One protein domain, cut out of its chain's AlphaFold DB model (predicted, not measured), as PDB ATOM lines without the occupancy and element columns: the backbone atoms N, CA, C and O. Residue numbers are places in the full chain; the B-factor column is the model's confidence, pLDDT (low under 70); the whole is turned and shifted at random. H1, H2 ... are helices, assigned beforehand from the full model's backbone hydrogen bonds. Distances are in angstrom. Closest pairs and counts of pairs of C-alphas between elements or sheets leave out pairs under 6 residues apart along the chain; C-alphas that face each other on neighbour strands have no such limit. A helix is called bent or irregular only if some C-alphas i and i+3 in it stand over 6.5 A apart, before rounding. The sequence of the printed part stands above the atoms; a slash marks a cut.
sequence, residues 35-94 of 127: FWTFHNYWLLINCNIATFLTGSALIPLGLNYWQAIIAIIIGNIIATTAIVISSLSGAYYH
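What this domain is: This is residues 35 to 94 of the 127 residues of an uncharacterized protein of Trichoderma gamsii (UniProt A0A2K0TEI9). A first arm of two shorter helices, H1 and then H2, leads into a turn, residues 58 to 64, after which the chain folds back along one long helix, H3. The arms come near each other only by the turn, where H2 is close to H3; H1 stands free of H3, and the space between them is open. The printed part has 60 residues with three named helices in the order H1, H2, H3 and no named strand; its class is all helix. It is loose, with a radius of gyration of the C-alphas of 14.6 A, and its outline is a rod that spans 45 by 20 by 15 A, with H3, 42.5 A from first to last C-alpha, running along most of its length.

How they stand to each other: H1, residues 35 to 46, and H2, residues 49 to 57, meet only through their link, which is tight. A short link of 7 residues follows, then H3, residues 65 to 93. H2 and H3 are close but not clearly touching; their closest C-alphas, those of Gly 55 and Ala 68, are 7.7 A apart. They run opposite ways at a shallow tilt of 34.7 degrees, only just short of steep. H1 and H3 are apart. In H1 and H2 every O i to N i+4 pair is within hydrogen-bond range; in H3, 23 of 25 are.

Where its parts are: H1 begins at C-alpha 35 (-140.008, -184.048, -120.124) and is 17.1 A long. H2 measures 12.1 A. H3 runs 42.5 A from C-alpha 65 (-144.446, -154.072, -134.473) to C-alpha 93 (-140.750, -196.341, -132.902). It has a kink of 32 degrees near residue 86 and is neither bent nor irregular, but only just: C-alphas 86 and 89 are 6.4 A apart.

The domain as a whole: The two C-alphas farthest apart, those of Gly 62 and Tyr 93, are 45.5 A from each other. The printed part has no cut and no long link. Its mean pLDDT is 81.4, with residues 59 to 62 under 70.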
ATOM      1  N   PHE A  35    -139.254-185.233-119.697       81.50
ATOM      2  CA  PHE A  35    -140.008-184.048-120.124       81.50
ATOM      3  C   PHE A  35    -139.212-182.743-119.952       81.50
ATOM      4  O   PHE A  35    -139.150-181.921-120.863       81.50
ATOM      5  N   TRP A  36    -138.534-182.580-118.811       83.06
ATOM      6  CA  TRP A  36    -137.728-181.390-118.526       83.06
ATOM      7  C   TRP A  36    -136.521-181.249-119.451       83.06
ATOM      8  O   TRP A  36    -136.218-180.147-119.898       83.06
ATOM      9  N   THR A  37    -135.844-182.352-119.776       86.00
ATOM     10  CA  THR A  37    -134.715-182.342-120.719       86.00
ATOM     11  C   THR A  37    -135.181-181.917-122.108       86.00
ATOM     12  O   THR A  37    -134.541-181.085-122.744       86.00
ATOM     13  N   PHE A  38    -136.337-182.423-122.547       83.56
ATOM     14  CA  PHE A  38    -136.940-182.043-123.820       83.56
ATOM     15  C   PHE A  38    -137.326-180.559-123.854       83.56
ATOM     16  O   PHE A  38    -136.952-179.857-124.788       83.56
ATOM     17  N   HIS A  39    -138.008-180.053-122.822       86.69
ATOM     18  CA  HIS A  39    -138.410-178.644-122.755       86.69
ATOM     19  C   HIS A  39    -137.207-177.690-122.800       86.69
ATOM     20  O   HIS A  39    -137.184-176.757-123.601       86.69
ATOM     21  N   ASN A  40    -136.178-177.957-121.988       87.62
ATOM     22  CA  ASN A  40    -134.968-177.134-121.963       87.62
ATOM     23  C   ASN A  40    -134.203-177.187-123.292       87.62
ATOM     24  O   ASN A  40    -133.681-176.167-123.738       87.62
ATOM     25  N   TYR A  41    -134.167-178.348-123.953       86.88
ATOM     26  CA  TYR A  41    -133.561-178.474-125.276       86.88
ATOM     27  C   TYR A  41    -134.274-177.599-126.314       86.88
ATOM     28  O   TYR A  41    -133.612-176.880-127.060       86.88
ATOM     29  N   TRP A  42    -135.611-177.596-126.324       84.44
ATOM     30  CA  TRP A  42    -136.381-176.737-127.228       84.44
ATOM     31  C   TRP A  42    -136.171-175.251-126.955       84.44
ATOM     32  O   TRP A  42    -136.074-174.472-127.899       84.44
ATOM     33  N   LEU A  43    -136.058-174.848-125.691       85.38
ATOM     34  CA  LEU A  43    -135.739-173.464-125.355       85.38
ATOM     35  C   LEU A  43    -134.362-173.067-125.910       85.38
ATOM     36  O   LEU A  43    -134.241-172.045-126.580       85.38
ATOM     37  N   LEU A  44    -133.350-173.917-125.706       87.19
ATOM     38  CA  LEU A  44    -131.978-173.661-126.145       87.19
ATOM     39  C   LEU A  44    -131.866-173.489-127.666       87.19
ATOM     40  O   LEU A  44    -131.200-172.564-128.120       87.19
ATOM     41  N   ILE A  45    -132.521-174.344-128.455       84.69
ATOM     42  CA  ILE A  45    -132.426-174.266-129.923       84.69
ATOM     43  C   ILE A  45    -133.131-173.035-130.510       84.69
ATOM     44  O   ILE A  45    -132.736-172.568-131.575       84.69
ATOM     45  N   ASN A  46    -134.156-172.504-129.835       82.38
ATOM     46  CA  ASN A  46    -134.840-171.279-130.263       82.38
ATOM     47  C   ASN A  46    -134.034-170.020-129.906       82.38
ATOM     48  O   ASN A  46    -134.183-168.981-130.546       82.38
ATOM     49  N   CYS A  47    -133.144-170.105-128.915       82.50
ATOM     50  CA  CYS A  47    -132.218-169.036-128.551       82.50
ATOM     51  C   CYS A  47    -131.015-168.961-129.510       82.50
ATOM     52  O   CYS A  47    -129.866-169.046-129.082       82.50
ATOM     53  N   ASN A  48    -131.266-168.781-130.809       82.50
ATOM     54  CA  ASN A  48    -130.226-168.609-131.821       82.50
ATOM     55  C   ASN A  48    -130.342-167.265-132.559       82.50
ATOM     56  O   ASN A  48    -131.406-166.647-132.628       82.50
ATOM     57  N   ILE A  49    -129.230-166.827-133.157       79.62
ATOM     58  CA  ILE A  49    -129.126-165.537-133.857       79.62
ATOM     59  C   ILE A  49    -130.127-165.440-135.019       79.62
ATOM     60  O   ILE A  49    -130.716-164.381-135.224       79.62
ATOM     61  N   ALA A  50    -130.401-166.538-135.733       79.25
ATOM     62  CA  ALA A  50    -131.332-166.515-136.861       79.25
ATOM     63  C   ALA A  50    -132.771-166.165-136.439       79.25
ATOM     64  O   ALA A  50    -133.464-165.445-137.161       79.25
ATOM     65  N   THR A  51    -133.214-166.600-135.254       79.06
ATOM     66  CA  THR A  51    -134.530-166.217-134.717       79.06
ATOM     67  C   THR A  51    -134.586-164.721-134.405       79.06
ATOM     68  O   THR A  51    -135.559-164.049-134.755       79.06
ATOM     69  N   PHE A  52    -133.514-164.165-133.831       79.38
ATOM     70  CA  PHE A  52    -133.412-162.724-133.575       79.38
ATOM     71  C   PHE A  52    -133.390-161.895-134.869       79.38
ATOM     72  O   PHE A  52    -134.075-160.875-134.950       79.38
ATOM     73  N   LEU A  53    -132.664-162.353-135.895       82.31
ATOM     74  CA  LEU A  53    -132.625-161.716-137.217       82.31
ATOM     75  C   LEU A  53    -133.973-161.781-137.933       82.31
ATOM     76  O   LEU A  53    -134.382-160.819-138.573       82.31
ATOM     77  N   THR A  54    -134.696-162.892-137.795       75.50
ATOM     78  CA  THR A  54    -136.046-163.012-138.353       75.50
ATOM     79  C   THR A  54    -136.960-161.965-137.723       75.50
ATOM     80  O   THR A  54    -137.629-161.231-138.439       75.50
ATOM     81  N   GLY A  55    -136.932-161.808-136.395       73.31
ATOM     82  CA  GLY A  55    -137.711-160.776-135.707       73.31
ATOM     83  C   GLY A  55    -137.372-159.346-136.148       73.31
ATOM     84  O   GLY A  55    -138.279-158.536-136.338       73.31
ATOM     85  N   SER A  56    -136.087-159.037-136.355       73.50
ATOM     86  CA  SER A  56    -135.658-157.702-136.787       73.50
ATOM     87  C   SER A  56    -135.931-157.424-138.265       73.50
ATOM     88  O   SER A  56    -136.174-156.271-138.608       73.50
ATOM     89  N   ALA A  57    -135.962-158.446-139.127       76.31
ATOM     90  CA  ALA A  57    -136.210-158.308-140.564       76.31
ATOM     91  C   ALA A  57    -137.672-157.974-140.914       76.31
ATOM     92  O   ALA A  57    -137.922-157.365-141.953       76.31
ATOM     93  N   LEU A  58    -138.645-158.312-140.058       71.38
ATOM     94  CA  LEU A  58    -140.061-158.008-140.316       71.38
ATOM     95  C   LEU A  58    -140.422-156.523-140.153       71.38
ATOM     96  O   LEU A  58    -141.355-156.048-140.797       71.38
ATOM     97  N   ILE A  59    -139.691-155.783-139.319       69.50
ATOM     98  CA  ILE A  59    -139.927-154.352-139.070       69.50
ATOM     99  C   ILE A  59    -139.607-153.487-140.312       69.50
ATOM    100  O   ILE A  59    -140.461-152.698-140.716       69.50
ATOM    101  N   PRO A  60    -138.442-153.630-140.982       67.88
ATOM    102  CA  PRO A  60    -138.135-152.878-142.200       67.88
ATOM    103  C   PRO A  60    -138.982-153.285-143.417       67.88
ATOM    104  O   PRO A  60    -139.023-152.536-144.387       67.88
ATOM    105  N   LEU A  61    -139.703-154.412-143.370       69.69
ATOM    106  CA  LEU A  61    -140.665-154.814-144.409       69.69
ATOM    107  C   LEU A  61    -141.982-154.007-144.377       69.69
ATOM    108  O   LEU A  61    -142.870-154.254-145.191       69.69
ATOM    109  N   GLY A  62    -142.117-153.032-143.472       69.19
ATOM    110  CA  GLY A  62    -143.260-152.115-143.414       69.19
ATOM    111  C   GLY A  62    -144.414-152.585-142.525       69.19
ATOM    112  O   GLY A  62    -145.467-151.948-142.515       69.19
ATOM    113  N   LEU A  63    -144.236-153.671-141.762       71.31
ATOM    114  CA  LEU A  63    -145.215-154.107-140.767       71.31
ATOM    115  C   LEU A  63    -145.047-153.325-139.459       71.31
ATOM    116  O   LEU A  63    -143.942-153.165-138.942       71.31
ATOM    117  N   ASN A  64    -146.171-152.916-138.864       77.88
ATOM    118  CA  ASN A  64    -146.175-152.422-137.489       77.88
ATOM    119  C   ASN A  64    -145.698-153.520-136.526       77.88
ATOM    120  O   ASN A  64    -145.994-154.701-136.724       77.88
ATOM    121  N   TYR A  65    -145.033-153.131-135.436       77.56
ATOM    122  CA  TYR A  65    -144.446-154.072-134.473       77.56
ATOM    123  C   TYR A  65    -145.450-155.118-133.950       77.56
ATOM    124  O   TYR A  65    -145.119-156.297-133.852       77.56
ATOM    125  N   TRP A  66    -146.706-154.728-133.704       78.94
ATOM    126  CA  TRP A  66    -147.772-155.656-133.309       78.94
ATOM    127  C   TRP A  66    -148.135-156.679-134.391       78.94
ATOM    128  O   TRP A  66    -148.378-157.841-134.081       78.94
ATOM    129  N   GLN A  67    -148.167-156.266-135.661       81.00
ATOM    130  CA  GLN A  67    -148.489-157.161-136.776       81.00
ATOM    131  C   GLN A  67    -147.358-158.162-137.020       81.00
ATOM    132  O   GLN A  67    -147.629-159.338-137.252       81.00
ATOM    133  N   ALA A  68    -146.103-157.718-136.896       80.25
ATOM    134  CA  ALA A  68    -144.937-158.591-136.985       80.25
ATOM    135  C   ALA A  68    -144.961-159.682-135.898       80.25
ATOM    136  O   ALA A  68    -144.768-160.856-136.204       80.25
ATOM    137  N   ILE A  69    -145.286-159.322-134.649       83.25
ATOM    138  CA  ILE A  69    -145.401-160.285-133.542       83.25
ATOM    139  C   ILE A  69    -146.496-161.323-133.823       83.25
ATOM    140  O   ILE A  69    -146.257-162.522-133.679       83.25
ATOM    141  N   ILE A  70    -147.680-160.892-134.269       85.25
ATOM    142  CA  ILE A  70    -148.791-161.807-134.576       85.25
ATOM    143  C   ILE A  70    -148.421-162.754-135.727       85.25
ATOM    144  O   ILE A  70    -148.675-163.955-135.634       85.25
ATOM    145  N   ALA A  71    -147.778-162.247-136.783       85.75
ATOM    146  CA  ALA A  71    -147.334-163.063-137.910       85.75
ATOM    147  C   ALA A  71    -146.314-164.133-137.482       85.75
ATOM    148  O   ALA A  71    -146.439-165.295-137.874       85.75
ATOM    149  N   ILE A  72    -145.351-163.771-136.625       85.12
ATOM    150  CA  ILE A  72    -144.360-164.706-136.073       85.12
ATOM    151  C   ILE A  72    -145.042-165.778-135.215       85.12
ATOM    152  O   ILE A  72    -144.704-166.956-135.332       85.12
ATOM    153  N   ILE A  73    -146.014-165.407-134.377       87.00
ATOM    154  CA  ILE A  73    -146.758-166.365-133.545       87.00
ATOM    155  C   ILE A  73    -147.519-167.363-134.421       87.00
ATOM    156  O   ILE A  73    -147.403-168.570-134.217       87.00
ATOM    157  N   ILE A  74    -148.254-166.885-135.428       90.62
ATOM    158  CA  ILE A  74    -149.019-167.751-136.336       90.62
ATOM    159  C   ILE A  74    -148.079-168.684-137.109       90.62
ATOM    160  O   ILE A  74    -148.333-169.888-137.180       90.62
ATOM    161  N   GLY A  75    -146.967-168.160-137.634       86.25
ATOM    162  CA  GLY A  75    -145.957-168.962-138.325       86.25
ATOM    163  C   GLY A  75    -145.388-170.067-137.435       86.25
ATOM    164  O   GLY A  75    -145.322-171.226-137.849       86.25
ATOM    165  N   ASN A  76    -145.066-169.741-136.181       87.94
ATOM    166  CA  ASN A  76    -144.574-170.720-135.216       87.94
ATOM    167  C   ASN A  76    -145.626-171.772-134.844       87.94
ATOM    168  O   ASN A  76    -145.270-172.937-134.682       87.94
ATOM    169  N   ILE A  77    -146.912-171.424-134.754       90.50
ATOM    170  CA  ILE A  77    -147.988-172.397-134.485       90.50
ATOM    171  C   ILE A  77    -148.107-173.411-135.630       90.50
ATOM    172  O   ILE A  77    -148.197-174.620-135.391       90.50
ATOM    173  N   ILE A  78    -148.063-172.938-136.878       92.06
ATOM    174  CA  ILE A  78    -148.119-173.804-138.063       92.06
ATOM    175  C   ILE A  78    -146.895-174.728-138.095       92.06
ATOM    176  O   ILE A  78    -147.041-175.944-138.238       92.06
ATOM    177  N   ALA A  79    -145.697-174.173-137.889       88.31
ATOM    178  CA  ALA A  79    -144.456-174.943-137.836       88.31
ATOM    179  C   ALA A  79    -144.481-175.992-136.711       88.31
ATOM    180  O   ALA A  79    -144.165-177.159-136.943       88.31
ATOM    181  N   THR A  80    -144.934-175.611-135.514       87.88
ATOM    182  CA  THR A  80    -145.058-176.520-134.365       87.88
ATOM    183  C   THR A  80    -146.008-177.673-134.672       87.88
ATOM    184  O   THR A  80    -145.691-178.824-134.379       87.88
ATOM    185  N   THR A  81    -147.141-177.401-135.322       90.06
ATOM    186  CA  THR A  81    -148.107-178.442-135.703       90.06
ATOM    187  C   THR A  81    -147.475-179.466-136.651       90.06
ATOM    188  O   THR A  81    -147.593-180.673-136.434       90.06
ATOM    189  N   ALA A  82    -146.738-179.000-137.665       88.31
ATOM    190  CA  ALA A  82    -146.032-179.876-138.599       88.31
ATOM    191  C   ALA A  82    -144.940-180.717-137.909       88.31
ATOM    192  O   ALA A  82    -144.780-181.906-138.212       88.31
ATOM    193  N   ILE A  83    -144.218-180.122-136.954       87.69
ATOM    194  CA  ILE A  83    -143.200-180.815-136.158       87.69
ATOM    195  C   ILE A  83    -143.848-181.906-135.306       87.69
ATOM    196  O   ILE A  83    -143.390-183.039-135.367       87.69
ATOM    197  N   VAL A  84    -144.934-181.620-134.581       87.31
ATOM    198  CA  VAL A  84    -145.604-182.602-133.707       87.31
ATOM    199  C   VAL A  84    -146.062-183.832-134.491       87.31
ATOM    200  O   VAL A  84    -145.805-184.959-134.065       87.31
ATOM    201  N   ILE A  85    -146.671-183.632-135.664       85.88
ATOM    202  CA  ILE A  85    -147.097-184.736-136.541       85.88
ATOM    203  C   ILE A  85    -145.886-185.573-136.971       85.88
ATOM    204  O   ILE A  85    -145.914-186.801-136.914       85.88
ATOM    205  N   SER A  86    -144.795-184.909-137.355       83.25
ATOM    206  CA  SER A  86    -143.573-185.571-137.819       83.25
ATOM    207  C   SER A  86    -142.779-186.238-136.686       83.25
ATOM    208  O   SER A  86    -142.078-187.220-136.917       83.25
ATOM    209  N   SER A  87    -142.875-185.728-135.457       80.62
ATOM    210  CA  SER A  87    -142.192-186.259-134.273       80.62
ATOM    211  C   SER A  87    -142.869-187.503-133.701       80.62
ATOM    212  O   SER A  87    -142.217-188.278-133.001       80.62
ATOM    213  N   LEU A  88    -144.146-187.734-134.019       81.06
ATOM    214  CA  LEU A  88    -144.919-188.854-133.490       81.06
ATOM    215  C   LEU A  88    -144.319-190.216-133.885       81.06
ATOM    216  O   LEU A  88    -144.188-191.111-133.051       81.06
ATOM    217  N   SER A  89    -143.870-190.357-135.135       76.88
ATOM    218  CA  SER A  89    -143.220-191.582-135.620       76.88
ATOM    219  C   SER A  89    -141.878-191.845-134.925       76.88
ATOM    220  O   SER A  89    -141.584-192.983-134.561       76.88
ATOM    221  N   GLY A  90    -141.088-190.801-134.667       70.38
ATOM    222  CA  GLY A  90    -139.837-190.906-133.912       70.38
ATOM    223  C   GLY A  90    -140.057-191.286-132.444       70.38
ATOM    224  O   GLY A  90    -139.271-192.050-131.884       70.38
ATOM    225  N   ALA A  91    -141.145-190.807-131.833       73.81
ATOM    226  CA  ALA A  91    -141.474-191.073-130.434       73.81
ATOM    227  C   ALA A  91    -141.985-192.503-130.192       73.81
ATOM    228  O   ALA A  91    -141.565-193.122-129.220       73.81
ATOM    229  N   TYR A  92    -142.846-193.043-131.064       77.38
ATOM    230  CA  TYR A  92    -143.383-194.404-130.903       77.38
ATOM    231  C   TYR A  92    -142.382-195.496-131.280       77.38
ATOM    232  O   TYR A  92    -142.268-196.502-130.583       77.38
ATOM    233  N   TYR A  93    -141.658-195.314-132.388       75.56
ATOM    234  CA  TYR A  93    -140.750-196.341-132.902       75.56
ATOM    235  C   TYR A  93    -139.319-196.198-132.370       75.56
ATOM    236  O   TYR A  93    -138.514-197.108-132.549       75.56
ATOM    237  N   HIS A  94    -138.992-195.086-131.698       76.88
ATOM    238  CA  HIS A  94    -137.654-194.796-131.162       76.88
ATOM    239  C   HIS A  94    -136.536-194.947-132.209       76.88
ATOM    240  O   HIS A  94    -135.430-195.398-131.899       76.88
TER     241      HIS A  94